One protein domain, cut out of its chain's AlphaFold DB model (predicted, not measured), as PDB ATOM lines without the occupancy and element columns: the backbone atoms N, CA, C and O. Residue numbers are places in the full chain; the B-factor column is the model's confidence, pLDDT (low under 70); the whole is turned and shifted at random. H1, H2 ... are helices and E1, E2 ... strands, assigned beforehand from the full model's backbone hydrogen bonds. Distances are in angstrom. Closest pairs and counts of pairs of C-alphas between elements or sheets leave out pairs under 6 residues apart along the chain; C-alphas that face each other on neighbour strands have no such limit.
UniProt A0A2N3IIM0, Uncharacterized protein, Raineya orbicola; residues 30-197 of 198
ATOM      1  N   PRO A  30     136.283 355.298 344.756       94.94
ATOM      2  CA  PRO A  30     134.836 355.466 344.648       94.94
ATOM      3  C   PRO A  30     134.221 355.860 345.996       94.94
ATOM      4  O   PRO A  30     134.780 355.540 347.040       94.94
ATOM      5  N   PHE A  31     133.058 356.517 345.980       95.50
ATOM      6  CA  PHE A  31     132.274 356.744 347.207       95.50
ATOM      7  C   PHE A  31     131.650 355.454 347.749       95.50
ATOM      8  O   PHE A  31     131.222 355.421 348.888       95.50
ATOM      9  N   GLU A  32     131.564 354.404 346.931       97.12
ATOM     10  CA  GLU A  32     131.219 353.075 347.423       97.12
ATOM     11  C   GLU A  32     132.439 352.468 348.133       97.12
ATOM     12  O   GLU A  32     133.536 352.453 347.553       97.12
ATOM     13  N   PRO A  33     132.274 351.923 349.349       98.12
ATOM     14  CA  PRO A  33     133.370 351.287 350.050       98.12
ATOM     15  C   PRO A  33     133.812 350.014 349.324       98.12
ATOM     16  O   PRO A  33     133.006 349.234 348.832       98.12
ATOM     17  N   SER A  34     135.107 349.726 349.336       98.56
ATOM     18  CA  SER A  34     135.638 348.430 348.903       98.56
ATOM     19  C   SER A  34     136.409 347.774 350.035       98.56
ATOM     20  O   SER A  34     137.068 348.456 350.819       98.56
ATOM     21  N   ILE A  35     136.315 346.449 350.130       98.75
ATOM     22  CA  ILE A  35     136.960 345.662 351.179       98.75
ATOM     23  C   ILE A  35     137.742 344.477 350.614       98.75
ATOM     24  O   ILE A  35     137.418 343.927 349.560       98.75
ATOM     25  N   SER A  36     138.761 344.042 351.350       98.81
ATOM     26  CA  SER A  36     139.531 342.834 351.047       98.81
ATOM     27  C   SER A  36     139.927 342.090 352.319       98.81
ATOM     28  O   SER A  36     140.070 342.679 353.391       98.81
ATOM     29  N   PHE A  37     140.073 340.769 352.214       98.69
ATOM     30  CA  PHE A  37     140.540 339.954 353.330       98.69
ATOM     31  C   PHE A  37     142.006 340.269 353.635       98.69
ATOM     32  O   PHE A  37     142.848 340.159 352.744       98.69
ATOM     33  N   ARG A  38     142.311 340.585 354.898       98.56
ATOM     34  CA  ARG A  38     143.686 340.791 355.360       98.56
ATOM     35  C   ARG A  38     144.196 339.594 356.150       98.56
ATOM     36  O   ARG A  38     145.208 338.998 355.791       98.56
ATOM     37  N   ALA A  39     143.527 339.267 357.251       98.50
ATOM     38  CA  ALA A  39     143.951 338.204 358.152       98.50
ATOM     39  C   ALA A  39     142.787 337.676 358.991       98.50
ATOM     40  O   ALA A  39     141.785 338.353 359.202       98.50
ATOM     41  N   MET A  40     142.942 336.462 359.512       97.44
ATOM     42  CA  MET A  40     142.028 335.892 360.494       97.44
ATOM     43  C   MET A  40     142.826 335.120 361.533       97.44
ATOM     44  O   MET A  40     143.729 334.358 361.193       97.44
ATOM     45  N   SER A  41     142.495 335.328 362.802       95.69
ATOM     46  CA  SER A  41     143.092 334.611 363.927       95.69
ATOM     47  C   SER A  41     142.028 334.217 364.941       95.69
ATOM     48  O   SER A  41     140.877 334.643 364.856       95.69
ATOM     49  N   LYS A  42     142.410 333.370 365.892       93.50
ATOM     50  CA  LYS A  42     141.510 332.780 366.875       93.50
ATOM     51  C   LYS A  42     142.131 332.843 368.259       93.50
ATOM     52  O   LYS A  42     143.343 332.688 368.397       93.50
ATOM     53  N   LYS A  43     141.292 333.029 369.273       92.75
ATOM     54  CA  LYS A  43     141.650 332.886 370.682       92.75
ATOM     55  C   LYS A  43     140.667 331.939 371.356       92.75
ATOM     56  O   LYS A  43     139.480 332.239 371.414       92.75
ATOM     57  N   SER A  44     141.188 330.846 371.896       90.56
ATOM     58  CA  SER A  44     140.406 329.858 372.634       90.56
ATOM     59  C   SER A  44     140.327 330.224 374.114       90.56
ATOM     60  O   SER A  44     141.335 330.586 374.728       90.56
ATOM     61  N   LEU A  45     139.133 330.124 374.689       87.88
ATOM     62  CA  LEU A  45     138.913 330.129 376.128       87.88
ATOM     63  C   LEU A  45     138.914 328.682 376.623       87.88
ATOM     64  O   LEU A  45     138.219 327.833 376.062       87.88
ATOM     65  N   LEU A  46     139.694 328.420 377.669       87.38
ATOM     66  CA  LEU A  46     139.798 327.109 378.303       87.38
ATOM     67  C   LEU A  46     139.051 327.102 379.639       87.38
ATOM     68  O   LEU A  46     139.030 328.118 380.339       87.38
ATOM     69  N   ASP A  47     138.475 325.962 380.005       85.69
ATOM     70  CA  ASP A  47     137.987 325.718 381.361       85.69
ATOM     71  C   ASP A  47     139.135 325.399 382.343       85.69
ATOM     72  O   ASP A  47     140.314 325.352 381.981       85.69
ATOM     73  N   GLY A  48     138.788 325.152 383.612       85.62
ATOM     74  CA  GLY A  48     139.757 324.784 384.652       85.62
ATOM     75  C   GLY A  48     140.473 323.443 384.424       85.62
ATOM     76  O   GLY A  48     141.476 323.185 385.084       85.62
ATOM     77  N   ASN A  49     139.994 322.617 383.490       87.00
ATOM     78  CA  ASN A  49     140.584 321.334 383.107       87.00
ATOM     79  C   ASN A  49     141.393 321.429 381.798       87.00
ATOM     80  O   ASN A  49     141.922 320.419 381.330       87.00
ATOM     81  N   GLY A  50     141.500 322.621 381.198       81.62
ATOM     82  CA  GLY A  50     142.211 322.849 379.940       81.62
ATOM     83  C   GLY A  50     141.415 322.492 378.680       81.62
ATOM     84  O   GLY A  50     141.998 322.448 377.597       81.62
ATOM     85  N   GLN A  51     140.108 322.241 378.786       82.38
ATOM     86  CA  GLN A  51     139.234 321.998 377.639       82.38
ATOM     87  C   GLN A  51     138.783 323.322 377.015       82.38
ATOM     88  O   GLN A  51     138.371 324.237 377.725       82.38
ATOM     89  N   VAL A  52     138.808 323.418 375.681       81.94
ATOM     90  CA  VAL A  52     138.255 324.576 374.962       81.94
ATOM     91  C   VAL A  52     136.738 324.623 375.145       81.94
ATOM     92  O   VAL A  52     136.037 323.679 374.780       81.94
ATOM     93  N   ILE A  53     136.241 325.739 375.671       82.75
ATOM     94  CA  ILE A  53     134.804 325.994 375.866       82.75
ATOM     95  C   ILE A  53     134.258 327.069 374.922       82.75
ATOM     96  O   ILE A  53     133.053 327.127 374.688       82.75
ATOM     97  N   GLU A  54     135.131 327.900 374.350       86.56
ATOM     98  CA  GLU A  54     134.751 328.965 373.422       86.56
ATOM     99  C   GLU A  54     135.934 329.324 372.513       86.56
ATOM    100  O   GLU A  54     137.077 329.344 372.966       86.56
ATOM    101  N   ASP A  55     135.663 329.658 371.252       90.25
ATOM    102  CA  ASP A  55     136.622 330.308 370.356       90.25
ATOM    103  C   ASP A  55     136.117 331.719 370.008       90.25
ATOM    104  O   ASP A  55     134.997 331.899 369.536       90.25
ATOM    105  N   SER A  56     136.962 332.730 370.195       92.25
ATOM    106  CA  SER A  56     136.773 334.065 369.616       92.25
ATOM    107  C   SER A  56     137.568 334.174 368.320       92.25
ATOM    108  O   SER A  56     138.759 333.853 368.303       92.25
ATOM    109  N   ILE A  57     136.943 334.655 367.246       94.94
ATOM    110  CA  ILE A  57     137.598 334.856 365.949       94.94
ATOM    111  C   ILE A  57     137.828 336.347 365.717       94.94
ATOM    112  O   ILE A  57     136.898 337.145 365.767       94.94
ATOM    113  N   PHE A  58     139.065 336.722 365.417       96.81
ATOM    114  CA  PHE A  58     139.436 338.079 365.031       96.81
ATOM    115  C   PHE A  58     139.644 338.118 363.523       96.81
ATOM    116  O   PHE A  58     140.572 337.489 363.010       96.81
ATOM    117  N   LEU A  59     138.773 338.844 362.829       98.00
ATOM    118  CA  LEU A  59     138.811 339.045 361.390       98.00
ATOM    119  C   LEU A  59     139.310 340.455 361.080       98.00
ATOM    120  O   LEU A  59     138.657 341.436 361.432       98.00
ATOM    121  N   ASP A  60     140.434 340.543 360.383       98.56
ATOM    122  CA  ASP A  60     140.972 341.794 359.870       98.56
ATOM    123  C   ASP A  60     140.607 341.913 358.383       98.56
ATOM    124  O   ASP A  60     140.956 341.046 357.570       98.56
ATOM    125  N   ILE A  61     139.916 342.994 358.024       98.75
ATOM    126  CA  ILE A  61     139.627 343.363 356.633       98.75
ATOM    127  C   ILE A  61     140.274 344.707 356.320       98.75
ATOM    128  O   ILE A  61     140.226 345.622 357.141       98.75
ATOM    129  N   ASP A  62     140.864 344.833 355.138       98.75
ATOM    130  CA  ASP A  62     141.301 346.129 354.625       98.75
ATOM    131  C   ASP A  62     140.130 346.802 353.906       98.75
ATOM    132  O   ASP A  62     139.359 346.119 353.231       98.75
ATOM    133  N   PHE A  63     139.994 348.122 354.047       98.50
ATOM    134  CA  PHE A  63     138.941 348.918 353.415       98.50
ATOM    135  C   PHE A  63     139.512 350.126 352.668       98.50
ATOM    136  O   PHE A  63     140.582 350.631 353.015       98.50
ATOM    137  N   LYS A  64     138.760 350.609 351.678       98.00
ATOM    138  CA  LYS A  64     138.968 351.885 350.979       98.00
ATOM    139  C   LYS A  64     137.623 352.548 350.725       98.00
ATOM    140  O   LYS A  64     136.685 351.852 350.350       98.00
ATOM    141  N   ASP A  65     137.551 353.859 350.894       97.38
ATOM    142  CA  ASP A  65     136.341 354.653 350.681       97.38
ATOM    143  C   ASP A  65     136.702 356.088 350.277       97.38
ATOM    144  O   ASP A  65     137.672 356.652 350.783       97.38
ATOM    145  N   GLY A  66     135.973 356.661 349.322       95.81
ATOM    146  CA  GLY A  66     136.306 357.909 348.640       95.81
ATOM    147  C   GLY A  66     135.789 359.177 349.302       95.81
ATOM    148  O   GLY A  66     136.338 360.248 349.042       95.81
ATOM    149  N   ASN A  67     134.771 359.097 350.153       94.75
ATOM    150  CA  ASN A  67     134.214 360.265 350.844       94.75
ATOM    151  C   ASN A  67     134.381 360.195 352.376       94.75
ATOM    152  O   ASN A  67     134.215 361.222 353.037       94.75
ATOM    153  N   GLY A  68     134.799 359.055 352.924       95.00
ATOM    154  CA  GLY A  68     135.120 358.879 354.336       95.00
ATOM    155  C   GLY A  68     133.899 358.667 355.218       95.00
ATOM    156  O   GLY A  68     133.942 358.971 356.410       95.00
ATOM    157  N   ASP A  69     132.788 358.187 354.670       95.56
ATOM    158  CA  ASP A  69     131.539 358.046 355.409       95.56
ATOM    159  C   ASP A  69     131.281 356.626 355.941       95.56
ATOM    160  O   ASP A  69     130.215 356.371 356.511       95.56
ATOM    161  N   ILE A  70     132.284 355.737 355.912       96.50
ATOM    162  CA  ILE A  70     132.238 354.465 356.648       96.50
ATOM    163  C   ILE A  70     131.991 354.707 358.145       96.50
ATOM    164  O   ILE A  70     132.681 355.472 358.832       96.50
ATOM    165  N   GLY A  71     131.027 353.956 358.675       93.44
ATOM    166  CA  GLY A  71     130.779 353.845 360.104       93.44
ATOM    167  C   GLY A  71     129.541 354.595 360.587       93.44
ATOM    168  O   GLY A  71     129.174 355.666 360.089       93.44
ATOM    169  N   LEU A  72     128.919 354.030 361.620       93.50
ATOM    170  CA  LEU A  72     127.745 354.560 362.296       93.50
ATOM    171  C   LEU A  72     128.102 354.909 363.738       93.50
ATOM    172  O   LEU A  72     128.683 354.111 364.472       93.50
ATOM    173  N   SER A  73     127.738 356.113 364.164       91.12
ATOM    174  CA  SER A  73     127.890 356.529 365.556       91.12
ATOM    175  C   SER A  73     126.907 355.782 366.462       91.12
ATOM    176  O   SER A  73     125.860 355.294 366.024       91.12
ATOM    177  N   ALA A  74     127.197 355.748 367.764       86.88
ATOM    178  CA  ALA A  74     126.282 355.166 368.747       86.88
ATOM    179  C   ALA A  74     124.887 355.830 368.721       86.88
ATOM    180  O   ALA A  74     123.889 355.162 368.977       86.88
ATOM    181  N   GLY A  75     124.818 357.116 368.356       86.50
ATOM    182  CA  GLY A  75     123.569 357.868 368.217       86.50
ATOM    183  C   GLY A  75     122.789 357.592 366.929       86.50
ATOM    184  O   GLY A  75     121.602 357.904 366.885       86.50
ATOM    185  N   ASP A  76     123.392 356.967 365.909       89.19
ATOM    186  CA  ASP A  76     122.723 356.623 364.645       89.19
ATOM    187  C   ASP A  76     121.786 355.424 364.847       89.19
ATOM    188  O   ASP A  76     122.012 354.342 364.330       89.19
ATOM    189  N   THR A  77     120.763 355.572 365.678       91.69
ATOM    190  CA  THR A  77     119.812 354.513 366.056       91.69
ATOM    191  C   THR A  77     118.366 354.949 365.838       91.69
ATOM    192  O   THR A  77     117.430 354.366 366.385       91.69
ATOM    193  N   THR A  78     118.182 355.974 365.008       91.31
ATOM    194  CA  THR A  78     116.902 356.569 364.620       91.31
ATOM    195  C   THR A  78     116.821 356.682 363.094       91.31
ATOM    196  O   THR A  78     117.803 356.446 362.385       91.31
ATOM    197  N   GLY A  79     115.634 357.001 362.567       93.06
ATOM    198  CA  GLY A  79     115.421 357.157 361.125       93.06
ATOM    199  C   GLY A  79     115.847 355.918 360.328       93.06
ATOM    200  O   GLY A  79     115.477 354.796 360.674       93.06
ATOM    201  N   GLN A  80     116.663 356.119 359.288       93.69
ATOM    202  CA  GLN A  80     117.153 355.041 358.418       93.69
ATOM    203  C   GLN A  80     118.037 354.008 359.131       93.69
ATOM    204  O   GLN A  80     118.169 352.893 358.641       93.69
ATOM    205  N   PHE A  81     118.582 354.342 360.304       95.75
ATOM    206  CA  PHE A  81     119.403 353.451 361.128       95.75
ATOM    207  C   PHE A  81     118.679 352.994 362.398       95.75
ATOM    208  O   PHE A  81     119.288 352.422 363.301       95.75
ATOM    209  N   ALA A  82     117.370 353.244 362.501       95.94
ATOM    210  CA  ALA A  82     116.575 352.740 363.610       95.94
ATOM    211  C   ALA A  82     116.635 351.216 363.669       95.94
ATOM    212  O   ALA A  82     116.600 350.564 362.632       95.94
ATOM    213  N   ARG A  83     116.673 350.632 364.873       94.00
ATOM    214  CA  ARG A  83     116.679 349.164 365.042       94.00
ATOM    215  C   ARG A  83     115.470 348.498 364.387       94.00
ATOM    216  O   ARG A  83     115.570 347.381 363.880       94.00
ATOM    217  N   ARG A  84     114.330 349.186 364.420       94.75
ATOM    218  CA  ARG A  84     113.082 348.743 363.812       94.75
ATOM    219  C   ARG A  84     112.551 349.781 362.848       94.75
ATOM    220  O   ARG A  84     112.708 350.980 363.065       94.75
ATOM    221  N   ARG A  85     111.878 349.288 361.820       94.31
ATOM    222  CA  ARG A  85     111.032 350.086 360.935       94.31
ATOM    223  C   ARG A  85     109.695 350.417 361.627       94.31
ATOM    224  O   ARG A  85     109.375 349.803 362.649       94.31
ATOM    225  N   PRO A  86     108.893 351.359 361.091       94.31
ATOM    226  CA  PRO A  86     107.578 351.695 361.651       94.31
ATOM    227  C   PRO A  86     106.618 350.500 361.774       94.31
ATOM    228  O   PRO A  86     105.817 350.446 362.703       94.31
ATOM    229  N   ASP A  87     106.745 349.510 360.889       93.50
ATOM    230  CA  ASP A  87     105.996 348.244 360.918       93.50
ATOM    231  C   ASP A  87     106.503 347.240 361.976       93.50
ATOM    232  O   ASP A  87     106.025 346.110 362.045       93.50
ATOM    233  N   LYS A  88     107.461 347.655 362.817       92.75
ATOM    234  CA  LYS A  88     108.141 346.868 363.857       92.75
ATOM    235  C   LYS A  88     109.085 345.782 363.333       92.75
ATOM    236  O   LYS A  88     109.720 345.126 364.160       92.75
ATOM    237  N   SER A  89     109.253 345.610 362.023       92.19
ATOM    238  CA  SER A  89     110.258 344.692 361.472       92.19
ATOM    239  C   SER A  89     111.683 345.178 361.769       92.19
ATOM    240  O   SER A  89     111.918 346.374 361.979       92.19
ATOM    241  N   PHE A  90     112.652 344.256 361.816       93.88
ATOM    242  CA  PHE A  90     114.063 344.621 361.943       93.88
ATOM    243  C   PHE A  90     114.526 345.410 360.720       93.88
ATOM    244  O   PHE A  90     114.216 345.070 359.579       93.88
ATOM    245  N   ASN A  91     115.291 346.466 360.963       95.19
ATOM    246  CA  ASN A  91     115.843 347.277 359.893       95.19
ATOM    247  C   ASN A  91     117.178 346.685 359.391       95.19
ATOM    248  O   ASN A  91     118.120 346.595 360.184       95.19
ATOM    249  N   PRO A  92     117.314 346.353 358.094       94.00
ATOM    250  CA  PRO A  92     118.563 345.854 357.512       94.00
ATOM    251  C   PRO A  92     119.673 346.909 357.425       94.00
ATOM    252  O   PRO A  92     120.753 346.614 356.937       94.00
ATOM    253  N   TYR A  93     119.452 348.138 357.881       95.75
ATOM    254  CA  TYR A  93     120.506 349.153 357.962       95.75
ATOM    255  C   TYR A  93     120.881 349.493 359.405       95.75
ATOM    256  O   TYR A  93     121.648 350.416 359.653       95.75
ATOM    257  N   TYR A  94     120.362 348.755 360.393       96.25
ATOM    258  CA  TYR A  94     120.778 348.948 361.784       96.25
ATOM    259  C   TYR A  94     122.269 348.619 361.987       96.25
ATOM    260  O   TYR A  94     122.998 349.355 362.663       96.25
ATOM    261  N   TYR A  95     122.721 347.524 361.376       97.06
ATOM    262  CA  TYR A  95     124.129 347.149 361.287       97.06
ATOM    263  C   TYR A  95     124.741 347.679 359.997       97.06
ATOM    264  O   TYR A  95     124.041 347.904 359.012       97.06
ATOM    265  N   ASN A  96     126.061 347.836 360.003       97.31
ATOM    266  CA  ASN A  96     126.822 348.227 358.821       97.31
ATOM    267  C   ASN A  96     128.072 347.365 358.599       97.31
ATOM    268  O   ASN A  96     128.803 347.597 357.645       97.31
ATOM    269  N   PHE A  97     128.301 346.362 359.450       98.25
ATOM    270  CA  PHE A  97     129.228 345.266 359.204       98.25
ATOM    271  C   PHE A  97     128.432 343.970 359.156       98.25
ATOM    272  O   PHE A  97     127.940 343.499 360.183       98.25
ATOM    273  N   TYR A  98     128.290 343.390 357.974       98.19
ATOM    274  CA  TYR A  98     127.574 342.142 357.785       98.19
ATOM    275  C   TYR A  98     128.557 340.989 357.747       98.19
ATOM    276  O   TYR A  98     129.554 341.024 357.038       98.19
ATOM    277  N   CYS A  99     128.264 339.967 358.540       97.50
ATOM    278  CA  CYS A  99     129.078 338.769 358.656       97.50
ATOM    279  C   CYS A  99     128.166 337.549 358.703       97.50
ATOM    280  O   CYS A  99     127.260 337.481 359.540       97.50
ATOM    281  N   THR A 100     128.412 336.607 357.799       96.62
ATOM    282  CA  THR A 100     127.670 335.353 357.680       96.62
ATOM    283  C   THR A 100     128.631 334.189 357.826       96.62
ATOM    284  O   THR A 100     129.649 334.123 357.139       96.62
ATOM    285  N   ILE A 101     128.304 333.254 358.712       95.62
ATOM    286  CA  ILE A 101     129.113 332.066 358.975       95.62
ATOM    287  C   ILE A 101     128.681 330.900 358.078       95.62
ATOM    288  O   ILE A 101     127.496 330.597 357.925       95.62
ATOM    289  N   TYR A 102     129.669 330.216 357.512       97.06
ATOM    290  CA  TYR A 102     129.500 328.990 356.746       97.06
ATOM    291  C   TYR A 102     130.331 327.879 357.372       97.06
ATOM    292  O   TYR A 102     131.485 328.095 357.746       97.06
ATOM    293  N   ARG A 103     129.777 326.670 357.426       95.94
ATOM    294  CA  ARG A 103     130.460 325.471 357.914       95.94
ATOM    295  C   ARG A 103     130.656 324.476 356.782       95.94
ATOM    296  O   ARG A 103     129.748 324.237 355.990       95.94
ATOM    297  N   ARG A 104     131.828 323.844 356.744       97.38
ATOM    298  CA  ARG A 104     132.101 322.728 355.840       97.38
ATOM    299  C   ARG A 104     131.321 321.490 356.268       97.38
ATOM    300  O   ARG A 104     131.533 320.957 357.357       97.38
ATOM    301  N   ASN A 105     130.475 320.987 355.386       94.81
ATOM    302  CA  ASN A 105     129.855 319.680 355.520       94.81
ATOM    303  C   ASN A 105     130.940 318.592 355.424       94.81
ATOM    304  O   ASN A 105     131.704 318.542 354.458       94.81
ATOM    305  N   LYS A 106     131.045 317.727 356.440       91.69
ATOM    306  CA  LYS A 106     132.121 316.721 356.529       91.69
ATOM    307  C   LYS A 106     131.989 315.602 355.488       91.69
ATOM    308  O   LYS A 106     132.997 314.985 355.161       91.69
ATOM    309  N   PHE A 107     130.791 315.378 354.949       93.81
ATOM    310  CA  PHE A 107     130.522 314.336 353.958       93.81
ATOM    311  C   PHE A 107     130.686 314.845 352.526       93.81
ATOM    312  O   PHE A 107     131.333 314.191 351.715       93.81
ATOM    313  N   THR A 108     130.127 316.018 352.211       96.56
ATOM    314  CA  THR A 108     130.162 316.577 350.845       96.56
ATOM    315  C   THR A 108     131.376 317.468 350.599       96.56
ATOM    316  O   THR A 108     131.764 317.701 349.459       96.56
ATOM    317  N   GLY A 109     131.978 318.002 351.664       95.81
ATOM    318  CA  GLY A 109     133.068 318.968 351.592       95.81
ATOM    319  C   GLY A 109     132.653 320.384 351.184       95.81
ATOM    320  O   GLY A 109     133.522 321.256 351.110       95.81
ATOM    321  N   VAL A 110     131.359 320.617 350.948       97.62
ATOM    322  CA  VAL A 110     130.784 321.917 350.579       97.62
ATOM    323  C   VAL A 110     130.595 322.781 351.825       97.62
ATOM    324  O   VAL A 110     130.305 322.270 352.904       97.62
ATOM    325  N   TYR A 111     130.774 324.096 351.690       97.94
ATOM    326  CA  TYR A 111     130.458 325.052 352.753       97.94
ATOM    327  C   TYR A 111     129.004 325.503 352.647       97.94
ATOM    328  O   TYR A 111     128.610 326.095 351.647       97.94
ATOM    329  N   GLU A 112     128.240 325.268 353.706       96.94
ATOM    330  CA  GLU A 112     126.821 325.610 353.822       96.94
ATOM    331  C   GLU A 112     126.649 326.671 354.913       96.94
ATOM    332  O   GLU A 112     127.410 326.683 355.886       96.94
ATOM    333  N   ARG A 113     125.676 327.583 354.762       95.88
ATOM    334  CA  ARG A 113     125.378 328.585 355.797       95.88
ATOM    335  C   ARG A 113     125.075 327.853 357.104       95.88
ATOM    336  O   ARG A 113     124.228 326.964 357.113       95.88
ATOM    337  N   LEU A 114     125.744 328.237 358.188       93.06
ATOM    338  CA  LEU A 114     125.445 327.723 359.520       93.06
ATOM    339  C   LEU A 114     124.285 328.545 360.104       93.06
ATOM    340  O   LEU A 114     124.480 329.739 360.347       93.06
ATOM    341  N   PRO A 115     123.087 327.961 360.305       92.06
ATOM    342  CA  PRO A 115     121.988 328.666 360.950       92.06
ATOM    343  C   PRO A 115     122.362 328.998 362.391       92.06
ATOM    344  O   PRO A 115     122.909 328.156 363.105       92.06
ATOM    345  N   LEU A 116     122.058 330.218 362.810       91.44
ATOM    346  CA  LEU A 116     122.280 330.682 364.168       91.44
ATOM    347  C   LEU A 116     121.029 330.465 365.038       91.44
ATOM    348  O   LEU A 116     119.927 330.255 364.521       91.44
ATOM    349  N   PRO A 117     121.175 330.495 366.374       91.25
ATOM    350  CA  PRO A 117     120.068 330.306 367.302       91.25
ATOM    351  C   PRO A 117     118.927 331.280 367.037       91.25
ATOM    352  O   PRO A 117     119.157 332.469 366.782       91.25
ATOM    353  N   LYS A 118     117.696 330.779 367.138       93.00
ATOM    354  CA  LYS A 118     116.488 331.593 367.049       93.00
ATOM    355  C   LYS A 118     116.002 331.995 368.434       93.00
ATOM    356  O   LYS A 118     116.061 331.207 369.372       93.00
ATOM    357  N   PHE A 119     115.486 333.211 368.534       91.94
ATOM    358  CA  PHE A 119     114.938 333.784 369.758       91.94
ATOM    359  C   PHE A 119     113.545 334.352 369.503       91.94
ATOM    360  O   PHE A 119     113.192 334.665 368.365       91.94
ATOM    361  N   ILE A 120     112.758 334.511 370.567       95.75
ATOM    362  CA  ILE A 120     111.465 335.192 370.496       95.75
ATOM    363  C   ILE A 120     111.684 336.693 370.636       95.75
ATOM    364  O   ILE A 120     112.297 337.172 371.591       95.75
ATOM    365  N   ASP A 121     111.168 337.439 369.671       93.69
ATOM    366  CA  ASP A 121     111.130 338.888 369.709       93.69
ATOM    367  C   ASP A 121     110.097 339.356 370.752       93.69
ATOM    368  O   ASP A 121     108.905 339.112 370.566       93.69
ATOM    369  N   PRO A 122     110.489 340.070 371.822       92.75
ATOM    370  CA  PRO A 122     109.544 340.507 372.848       92.75
ATOM    371  C   PRO A 122     108.565 341.591 372.361       92.75
ATOM    372  O   PRO A 122     107.586 341.878 373.043       92.75
ATOM    373  N   VAL A 123     108.821 342.224 371.209       92.50
ATOM    374  CA  VAL A 123     107.984 343.302 370.656       92.50
ATOM    375  C   VAL A 123     106.895 342.753 369.740       92.50
ATOM    376  O   VAL A 123     105.770 343.252 369.751       92.50
ATOM    377  N   THR A 124     107.231 341.762 368.917       93.00
ATOM    378  CA  THR A 124     106.314 341.181 367.921       93.00
ATOM    379  C   THR A 124     105.809 339.794 368.311       93.00
ATOM    380  O   THR A 124     104.856 339.320 367.703       93.00
ATOM    381  N   ASN A 125     106.414 339.158 369.318       93.50
ATOM    382  CA  ASN A 125     106.173 337.771 369.721       93.50
ATOM    383  C   ASN A 125     106.394 336.761 368.576       93.50
ATOM    384  O   ASN A 125     105.680 335.768 368.457       93.50
ATOM    385  N   THR A 126     107.373 337.034 367.709       92.69
ATOM    386  CA  THR A 126     107.746 336.185 366.565       92.69
ATOM    387  C   THR A 126     109.178 335.684 366.705       92.69
ATOM    388  O   THR A 126     110.016 336.358 367.303       92.69
ATOM    389  N   GLU A 127     109.491 334.533 366.109       94.50
ATOM    390  CA  GLU A 127     110.873 334.052 366.033       94.50
ATOM    391  C   GLU A 127     111.741 334.947 365.140       94.50
ATOM    392  O   GLU A 127     111.315 335.379 364.066       94.50
ATOM    393  N   PHE A 128     112.987 335.167 365.550       92.44
ATOM    394  CA  PHE A 128     114.035 335.743 364.714       92.44
ATOM    395  C   PHE A 128     115.345 334.980 364.896       92.44
ATOM    396  O   PHE A 128     115.645 334.491 365.983       92.44
ATOM    397  N   GLU A 129     116.132 334.880 363.829       92.12
ATOM    398  CA  GLU A 129     117.476 334.309 363.896       92.12
ATOM    399  C   GLU A 129     118.456 335.355 364.437       92.12
ATOM    400  O   GLU A 129     118.444 336.515 364.012       92.12
ATOM    401  N   SER A 130     119.303 334.958 365.384       91.25
ATOM    402  CA  SER A 130     120.424 335.794 365.808       91.25
ATOM    403  C   SER A 130     121.424 336.010 364.674       91.25
ATOM    404  O   SER A 130     121.405 335.338 363.645       91.25
ATOM    405  N   ASN A 131     122.291 337.002 364.847       92.44
ATOM    406  CA  ASN A 131     123.320 337.343 363.879       92.44
ATOM    407  C   ASN A 131     124.625 337.700 364.592       92.44
ATOM    408  O   ASN A 131     124.642 337.984 365.788       92.44
ATOM    409  N   ILE A 132     125.703 337.705 363.817       93.94
ATOM    410  CA  ILE A 132     127.044 338.137 364.229       93.94
ATOM    411  C   ILE A 132     127.436 339.437 363.514       93.94
ATOM    412  O   ILE A 132     128.612 339.673 363.234       93.94
ATOM    413  N   HIS A 133     126.445 340.257 363.151       96.12
ATOM    414  CA  HIS A 133     126.655 341.541 362.494       96.12
ATOM    415  C   HIS A 133     127.121 342.594 363.499       96.12
ATOM    416  O   HIS A 133     126.860 342.511 364.700       96.12
ATOM    417  N   GLY A 134     127.818 343.602 362.988       95.38
ATOM    418  CA  GLY A 134     128.489 344.619 363.779       95.38
ATOM    419  C   GLY A 134     128.109 346.036 363.385       95.38
ATOM    420  O   GLY A 134     127.531 346.296 362.323       95.38
ATOM    421  N   ARG A 135     128.464 346.973 364.266       95.88
ATOM    422  CA  ARG A 135     128.426 348.409 363.984       95.88
ATOM    423  C   ARG A 135     129.849 348.947 364.008       95.88
ATOM    424  O   ARG A 135     130.427 349.100 365.082       95.88
ATOM    425  N   VAL A 136     130.421 349.191 362.833       96.75
ATOM    426  CA  VAL A 136     131.708 349.886 362.714       96.75
ATOM    427  C   VAL A 136     131.488 351.326 363.183       96.75
ATOM    428  O   VAL A 136     130.574 351.972 362.663       96.75
ATOM    429  N   PRO A 137     132.273 351.842 364.145       95.69
ATOM    430  CA  PRO A 137     132.198 353.250 364.516       95.69
ATOM    431  C   PRO A 137     132.635 354.143 363.342       95.69
ATOM    432  O   PRO A 137     133.287 353.654 362.418       95.69
ATOM    433  N   PRO A 138     132.308 355.447 363.349       95.06
ATOM    434  CA  PRO A 138     132.793 356.372 362.330       95.06
ATOM    435  C   PRO A 138     134.321 356.343 362.267       95.06
ATOM    436  O   PRO A 138     134.984 356.506 363.293       95.06
ATOM    437  N   LEU A 139     134.866 356.122 361.071       94.75
ATOM    438  CA  LEU A 139     136.318 356.099 360.846       94.75
ATOM    439  C   LEU A 139     136.877 357.489 360.519       94.75
ATOM    440  O   LEU A 139     138.078 357.727 360.625       94.75
ATOM    441  N   LEU A 140     135.983 358.410 360.167       93.56
ATOM    442  CA  LEU A 140     136.238 359.825 359.976       93.56
ATOM    443  C   LEU A 140     135.092 360.622 360.618       93.56
ATOM    444  O   LEU A 140     133.941 360.170 360.654       93.56
ATOM    445  N   ASP A 141     135.409 361.810 361.138       87.38
ATOM    446  CA  ASP A 141     134.404 362.727 361.682       87.38
ATOM    447  C   ASP A 141     133.358 363.072 360.614       87.38
ATOM    448  O   ASP A 141     133.715 363.352 359.474       87.38
ATOM    449  N   LYS A 142     132.068 363.125 360.979       80.44
ATOM    450  CA  LYS A 142     130.960 363.341 360.020       80.44
ATOM    451  C   LYS A 142     131.071 364.638 359.205       80.44
ATOM    452  O   LYS A 142     130.516 364.715 358.115       80.44
ATOM    453  N   GLU A 143     131.744 365.648 359.746       85.31
ATOM    454  CA  GLU A 143     131.944 366.953 359.098       85.31
ATOM    455  C   GLU A 143     133.124 366.956 358.115       85.31
ATOM    456  O   GLU A 143     133.282 367.892 357.333       85.31
ATOM    457  N   LYS A 144     133.964 365.916 358.143       89.12
ATOM    458  CA  LYS A 144     135.112 365.767 357.254       89.12
ATOM    459  C   LYS A 144     134.749 364.822 356.119       89.12
ATOM    460  O   LYS A 144     134.209 363.746 356.345       89.12
ATOM    461  N   GLN A 145     135.113 365.215 354.904       90.44
ATOM    462  CA  GLN A 145     135.036 364.357 353.728       90.44
ATOM    463  C   GLN A 145     136.426 364.190 353.136       90.44
ATOM    464  O   GLN A 145     137.080 365.160 352.736       90.44
ATOM    465  N   ALA A 146     136.901 362.954 353.109       92.44
ATOM    466  CA  ALA A 146     138.176 362.610 352.512       92.44
ATOM    467  C   ALA A 146     138.224 361.114 352.196       92.44
ATOM    468  O   ALA A 146     137.752 360.326 353.009       92.44
ATOM    469  N   PRO A 147     138.887 360.728 351.094       95.06
ATOM    470  CA  PRO A 147     139.334 359.367 350.887       95.06
ATOM    471  C   PRO A 147     140.070 358.811 352.108       95.06
ATOM    472  O   PRO A 147     141.015 359.442 352.596       95.06
ATOM    473  N   ILE A 148     139.645 357.639 352.569       95.44
ATOM    474  CA  ILE A 148     140.243 356.887 353.672       95.44
ATOM    475  C   ILE A 148     140.539 355.455 353.234       95.44
ATOM    476  O   ILE A 148     139.818 354.858 352.438       95.44
ATOM    477  N   GLU A 149     141.602 354.892 353.789       96.88
ATOM    478  CA  GLU A 149     141.899 353.466 353.720       96.88
ATOM    479  C   GLU A 149     142.494 353.005 355.047       96.88
ATOM    480  O   GLU A 149     143.050 353.803 355.809       96.88
ATOM    481  N   GLY A 150     142.365 351.720 355.347       96.94
ATOM    482  CA  GLY A 150     142.886 351.161 356.585       96.94
ATOM    483  C   GLY A 150     142.414 349.738 356.819       96.94
ATOM    484  O   GLY A 150     141.942 349.070 355.903       96.94
ATOM    485  N   THR A 151     142.521 349.292 358.067       98.44
ATOM    486  CA  THR A 151     142.116 347.947 358.482       98.44
ATOM    487  C   THR A 151     141.045 348.030 359.565       98.44
ATOM    488  O   THR A 151     141.226 348.711 360.575       98.44
ATOM    489  N   ILE A 152     139.947 347.299 359.387       98.31
ATOM    490  CA  ILE A 152     138.941 347.050 360.423       98.31
ATOM    491  C   ILE A 152     139.239 345.684 361.037       98.31
ATOM    492  O   ILE A 152     139.197 344.669 360.345       98.31
ATOM    493  N   ARG A 153     139.504 345.663 362.346       97.88
ATOM    494  CA  ARG A 153     139.560 344.432 363.141       97.88
ATOM    495  C   ARG A 153     138.202 344.177 363.779       97.88
ATOM    496  O   ARG A 153     137.777 344.926 364.656       97.88
ATOM    497  N   TYR A 154     137.548 343.102 363.364       97.38
ATOM    498  CA  TYR A 154     136.253 342.674 363.871       97.38
ATOM    499  C   TYR A 154     136.396 341.443 364.767       97.38
ATOM    500  O   TYR A 154     136.996 340.444 364.373       97.38
ATOM    501  N   ASN A 155     135.850 341.512 365.982       95.69
ATOM    502  CA  ASN A 155     135.822 340.386 366.911       95.69
ATOM    503  C   ASN A 155     134.475 339.664 366.814       95.69
ATOM    504  O   ASN A 155     133.452 340.181 367.263       95.69
ATOM    505  N   ILE A 156     134.498 338.454 366.269       92.12
ATOM    506  CA  ILE A 156     133.406 337.486 366.324       92.12
ATOM    507  C   ILE A 156     133.613 336.684 367.615       92.12
ATOM    508  O   ILE A 156     134.213 335.607 367.615       92.12
ATOM    509  N   GLY A 157     133.199 337.271 368.737       82.56
ATOM    510  CA  GLY A 157     133.239 336.618 370.047       82.56
ATOM    511  C   GLY A 157     132.045 335.685 370.258       82.56
ATOM    512  O   GLY A 157     131.058 335.763 369.523       82.56
ATOM    513  N   GLY A 158     132.101 334.835 371.287       63.34
ATOM    514  CA  GLY A 158     130.927 334.092 371.737       63.34
ATOM    515  C   GLY A 158     130.479 332.990 370.785       63.34
ATOM    516  O   GLY A 158     129.276 332.746 370.679       63.34
ATOM    517  N   LEU A 159     131.403 332.314 370.087       70.00
ATOM    518  CA  LEU A 159     131.073 331.061 369.403       70.00
ATOM    519  C   LEU A 159     130.847 329.956 370.450       70.00
ATOM    520  O   LEU A 159     131.660 329.049 370.601       70.00
ATOM    521  N   PHE A 160     129.747 330.050 371.198       67.00
ATOM    522  CA  PHE A 160     129.357 329.073 372.210       67.00
ATOM    523  C   PHE A 160     128.888 327.800 371.522       67.00
ATOM    524  O   PHE A 160     127.740 327.714 371.084       67.00
ATOM    525  N   TYR A 161     129.785 326.826 371.405       72.75
ATOM    526  CA  TYR A 161     129.608 325.634 370.578       72.75
ATOM    527  C   TYR A 161     128.273 324.926 370.769       72.75
ATOM    528  O   TYR A 161     127.630 324.585 369.776       72.75
ATOM    529  N   ASP A 162     127.826 324.788 372.016       65.88
ATOM    530  CA  ASP A 162     126.574 324.111 372.360       65.88
ATOM    531  C   ASP A 162     125.335 324.878 371.886       65.88
ATOM    532  O   ASP A 162     124.303 324.283 371.586       65.88
ATOM    533  N   VAL A 163     125.436 326.204 371.780       70.94
ATOM    534  CA  VAL A 163     124.329 327.072 371.372       70.94
ATOM    535  C   VAL A 163     124.261 327.156 369.849       70.94
ATOM    536  O   VAL A 163     123.191 327.010 369.267       70.94
ATOM    537  N   ILE A 164     125.402 327.357 369.185       77.94
ATOM    538  CA  ILE A 164     125.469 327.536 367.723       77.94
ATOM    539  C   ILE A 164     125.698 326.225 366.949       77.94
ATOM    540  O   ILE A 164     125.789 326.231 365.723       77.94
ATOM    541  N   GLY A 165     125.814 325.098 367.654       81.06
ATOM    542  CA  GLY A 165     125.996 323.772 367.070       81.06
ATOM    543  C   GLY A 165     127.341 323.576 366.367       81.06
ATOM    544  O   GLY A 165     127.390 322.859 365.364       81.06
ATOM    545  N   ILE A 166     128.417 324.217 366.841       85.12
ATOM    546  CA  ILE A 166     129.782 323.989 366.340       85.12
ATOM    547  C   ILE A 166     130.341 322.714 366.976       85.12
ATOM    548  O   ILE A 166     130.506 322.620 368.188       85.12
ATOM    549  N   ASN A 167     130.681 321.728 366.152       86.88
ATOM    550  CA  ASN A 167     131.271 320.480 366.626       86.88
ATOM    551  C   ASN A 167     132.794 320.586 366.713       86.88
ATOM    552  O   ASN A 167     133.411 321.460 366.102       86.88
ATOM    553  N   LYS A 168     133.409 319.618 367.404       87.44
ATOM    554  CA  LYS A 168     134.867 319.479 367.436       87.44
ATOM    555  C   LYS A 168     135.454 319.460 366.025       87.44
ATOM    556  O   LYS A 168     134.999 318.693 365.160       87.44
ATOM    557  N   LYS A 169     136.492 320.275 365.829       89.06
ATOM    558  CA  LYS A 169     137.240 320.425 364.575       89.06
ATOM    559  C   LYS A 169     136.352 320.772 363.380       89.06
ATOM    560  O   LYS A 169     136.584 320.294 362.265       89.06
ATOM    561  N   ASP A 170     135.299 321.555 363.596       92.69
ATOM    562  CA  ASP A 170     134.545 322.112 362.479       92.69
ATOM    563  C   ASP A 170     135.426 323.109 361.716       92.69
ATOM    564  O   ASP A 170     136.199 323.871 362.294       92.69
ATOM    565  N   SER A 171     135.318 323.079 360.388       95.94
ATOM    566  CA  SER A 171     135.953 324.058 359.511       95.94
ATOM    567  C   SER A 171     134.912 325.089 359.115       95.94
ATOM    568  O   SER A 171     133.914 324.746 358.473       95.94
ATOM    569  N   ILE A 172     135.146 326.339 359.498       95.75
ATOM    570  CA  ILE A 172     134.245 327.453 359.219       95.75
ATOM    571  C   ILE A 172     134.934 328.507 358.361       95.75
ATOM    572  O   ILE A 172     136.159 328.615 358.349       95.75
ATOM    573  N   ARG A 173     134.139 329.286 357.638       97.81
ATOM    574  CA  ARG A 173     134.572 330.489 356.925       97.81
ATOM    575  C   ARG A 173     133.478 331.544 357.006       97.81
ATOM    576  O   ARG A 173     132.331 331.218 357.320       97.81
ATOM    577  N   PHE A 174     133.824 332.777 356.677       98.12
ATOM    578  CA  PHE A 174     132.910 333.904 356.763       98.12
ATOM    579  C   PHE A 174     132.728 334.560 355.406       98.12
ATOM    580  O   PHE A 174     133.660 334.632 354.606       98.12
ATOM    581  N   GLU A 175     131.524 335.050 355.168       98.69
ATOM    582  CA  GLU A 175     131.230 336.007 354.112       98.69
ATOM    583  C   GLU A 175     130.955 337.363 354.751       98.69
ATOM    584  O   GLU A 175     130.205 337.439 355.729       98.69
ATOM    585  N   VAL A 176     131.587 338.413 354.228       98.75
ATOM    586  CA  VAL A 176     131.543 339.753 354.814       98.75
ATOM    587  C   VAL A 176     131.305 340.811 353.751       98.75
ATOM    588  O   VAL A 176     131.866 340.741 352.659       98.75
ATOM    589  N   PHE A 177     130.501 341.807 354.108       98.75
ATOM    590  CA  PHE A 177     130.371 343.081 353.405       98.75
ATOM    591  C   PHE A 177     130.040 344.188 354.411       98.75
ATOM    592  O   PHE A 177     129.642 343.910 355.546       98.75
ATOM    593  N   ILE A 178     130.202 345.446 354.011       98.62
ATOM    594  CA  ILE A 178     129.857 346.603 354.841       98.62
ATOM    595  C   ILE A 178     128.908 347.548 354.103       98.62
ATOM    596  O   ILE A 178     128.849 347.536 352.875       98.62
ATOM    597  N   TYR A 179     128.183 348.365 354.864       98.25
ATOM    598  CA  TYR A 179     127.536 349.572 354.352       98.25
ATOM    599  C   TYR A 179     128.259 350.801 354.893       98.25
ATOM    600  O   TYR A 179     128.681 350.835 356.058       98.25
ATOM    601  N   ASP A 180     128.361 351.828 354.068       96.75
ATOM    602  CA  ASP A 180     128.699 353.160 354.542       96.75
ATOM    603  C   ASP A 180     127.465 353.892 355.117       96.75
ATOM    604  O   ASP A 180     126.378 353.321 355.281       96.75
ATOM    605  N   ARG A 181     127.620 355.170 355.475       94.50
ATOM    606  CA  ARG A 181     126.522 355.979 356.029       94.50
ATOM    607  C   ARG A 181     125.556 356.506 354.962       94.50
ATOM    608  O   ARG A 181     124.430 356.871 355.307       94.50
ATOM    609  N   ALA A 182     125.964 356.546 353.699       94.88
ATOM    610  CA  ALA A 182     125.097 356.828 352.561       94.88
ATOM    611  C   ALA A 182     124.322 355.585 352.071       94.88
ATOM    612  O   ALA A 182     123.487 355.713 351.179       94.88
ATOM    613  N   LEU A 183     124.524 354.426 352.713       96.25
ATOM    614  CA  LEU A 183     123.954 353.120 352.368       96.25
ATOM    615  C   LEU A 183     124.515 352.516 351.072       96.25
ATOM    616  O   LEU A 183     123.877 351.633 350.493       96.25
ATOM    617  N   ASN A 184     125.715 352.915 350.642       97.38
ATOM    618  CA  ASN A 184     126.418 352.177 349.599       97.38
ATOM    619  C   ASN A 184     126.990 350.890 350.201       97.38
ATOM    620  O   ASN A 184     127.626 350.896 351.260       97.38
ATOM    621  N   GLN A 185     126.715 349.767 349.542       98.31
ATOM    622  CA  GLN A 185     127.220 348.458 349.944       98.31
ATOM    623  C   GLN A 185     128.599 348.236 349.341       98.31
ATOM    624  O   GLN A 185     128.783 348.536 348.173       98.31
ATOM    625  N   SER A 186     129.521 347.628 350.080       98.75
ATOM    626  CA  SER A 186     130.777 347.168 349.496       98.75
ATOM    627  C   SER A 186     130.620 345.925 348.620       98.75
ATOM    628  O   SER A 186     129.620 345.195 348.680       98.75
ATOM    629  N   ASN A 187     131.704 345.580 347.920       98.75
ATOM    630  CA  ASN A 187     131.908 344.215 347.447       98.75
ATOM    631  C   ASN A 187     131.825 343.206 348.611       98.75
ATOM    632  O   ASN A 187     132.115 343.524 349.768       98.75
ATOM    633  N   VAL A 188     131.455 341.970 348.281       98.81
ATOM    634  CA  VAL A 188     131.392 340.848 349.224       98.81
ATOM    635  C   VAL A 188     132.707 340.072 349.171       98.81
ATOM    636  O   VAL A 188     133.233 339.813 348.087       98.81
ATOM    637  N   ILE A 189     133.242 339.685 350.329       98.81
ATOM    638  CA  ILE A 189     134.435 338.835 350.431       98.81
ATOM    639  C   ILE A 189     134.113 337.533 351.156       98.81
ATOM    640  O   ILE A 189     133.315 337.513 352.089       98.81
ATOM    641  N   THR A 190     134.787 336.452 350.768       98.69
ATOM    642  CA  THR A 190     134.792 335.189 351.514       98.69
ATOM    643  C   THR A 190     136.172 334.971 352.122       98.69
ATOM    644  O   THR A 190     137.183 335.057 351.423       98.69
ATOM    645  N   THR A 191     136.236 334.677 353.417       98.62
ATOM    646  CA  THR A 191     137.502 334.392 354.096       98.62
ATOM    647  C   THR A 191     138.035 333.008 353.711       98.62
ATOM    648  O   THR A 191     137.259 332.107 353.363       98.62
ATOM    649  N   PRO A 192     139.346 332.765 353.878       98.38
ATOM    650  CA  PRO A 192     139.855 331.414 354.063       98.38
ATOM    651  C   PRO A 192     139.139 330.706 355.220       98.38
ATOM    652  O   PRO A 192     138.496 331.339 356.063       98.38
ATOM    653  N   ALA A 193     139.258 329.385 355.263       97.50
ATOM    654  CA  ALA A 193     138.683 328.603 356.344       97.50
ATOM    655  C   ALA A 193     139.588 328.580 357.583       97.50
ATOM    656  O   ALA A 193     140.812 328.634 357.473       97.50
ATOM    657  N   ILE A 194     138.974 328.427 358.752       95.56
ATOM    658  CA  ILE A 194     139.644 328.220 360.037       95.56
ATOM    659  C   ILE A 194     139.003 327.046 360.775       95.56
ATOM    660  O   ILE A 194     137.808 326.781 360.620       95.56
ATOM    661  N   LEU A 195     139.809 326.315 361.545       94.25
ATOM    662  CA  LEU A 195     139.326 325.264 362.434       94.25
ATOM    663  C   LEU A 195     138.944 325.854 363.791       94.25
ATOM    664  O   LEU A 195     139.664 326.684 364.351       94.25
ATOM    665  N   VAL A 196     137.822 325.390 364.321       91.06
ATOM    666  CA  VAL A 196     137.280 325.790 365.625       91.06
ATOM    667  C   VAL A 196     136.990 324.567 366.487       91.06
ATOM    668  O   VAL A 196     136.826 323.464 365.954       91.06
ATOM    669  N   ASN A 197     136.914 324.771 367.805       86.25
ATOM    670  CA  ASN A 197     136.685 323.708 368.788       86.25
ATOM    671  C   ASN A 197     137.718 322.574 368.647       86.25
ATOM    672  O   ASN A 197     137.375 321.431 368.322       86.25
TER     673      ASN A 197
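This is residues 30 to 197 of the 198 residues of an uncharacterized protein of Raineya orbicola (UniProt A0A2N3IIM0). Two antiparallel sheets of mostly long strands, E1 E2 E7 and E4 E3 E8 E9, make a loose sandwich, partly face to face with their strands crossed at 44 degrees. Off one side of it reach two arms, the small hairpin of E5 and E6 and the looped residues 77 to 91 of the link from E2 to E3, while the short helix H1 sits by one end of the sheet E1 E2 E7. The printed part has 168 residues with one named helix and nine named strands, in the order E1 E2 E3 E4 E5 E6 E7 H1 E8 E9. The class is mostly strand, though under half of the residues are in named elements. The whole is compact, with a radius of gyration of the C-alphas of 17.5 A and spans of 52 by 40 by 36 A.

E1, residues 34 to 46, and E2, residues 52 to 65, form a hairpin, antiparallel at 163 degrees, with N 41 and O 58 2.9 A apart, within hydrogen-bond range. E1 bends by 53 degrees at residue 38. E7, residues 148 to 159, is the antiparallel neighbour of E2 at 162 degrees, with N 59 and O 154 2.8 A apart. This sheet, in the order E1 E2 E7, is twisted. The other sheet has the order E4 E3 E8 E9, with E3 at residues 97 to 104, E4 at 111 to 113, E8 at 170 to 178 and E9 at 194 to 196. E3 and E4 are a hairpin, antiparallel at 130 degrees, with N 103 and O 112 2.8 A apart. E3 and E8 are antiparallel at 156 degrees, with N 100 and O 175 2.9 A apart. E8 and E9 are a hairpin, antiparallel at 121 degrees, with N 194 and O 172 2.8 A apart. The pairing of E8 is staggered: residues 170 to 172 pair with E9 and residues 172 to 178 with E3. The two sheets form a sandwich, two sheets face to face, their facing parts 8.6 A centre to centre and their best planes 29 degrees apart. Between the sheets, the closest C-alphas of E1 and E8 are those of Ile 35 and Phe 177, 7.4 A apart. E5, residues 118 to 120, and E6, residues 127 to 129, are a hairpin, antiparallel at 144 degrees, with N 119 and O 128 2.9 A apart; both are apart from E3 and from E8. H1, residues 161 to 164, only grazes the sheet E1 E2 E7; its backbone is too short for an O i to N i+4 pair, and its one O i to N i+3 pair is not within range.

E1 begins at C-alpha 34, (135.638, 348.430, 348.903), and is 36.6 A long from first to last C-alpha. E2, with 14 residues the longest strand, measures 38.7 A. E3 measures 23.0 A, E7 31.6 A and E8 26.1 A. E7 begins at C-alpha 148, (140.243, 356.887, 353.672). E4, E5, E6 and E9 have three residues each, and H1 has four. E9 ends at C-alpha 196, (137.280, 325.790, 365.625).

The two C-alphas farthest apart are those of Phe 107 and Glu 143, at 52.9 A. The printed part has no cut. The links E2 to E3, with 31 residues, E6 to E7, with 18, and E8 to E9, with 15, are long. In the last of these, residues 189 to 190 pair antiparallel with residues 175 to 176 of E8. The mean pLDDT of the printed part is 93.0, and residues 158, 160 and 162 are under 70.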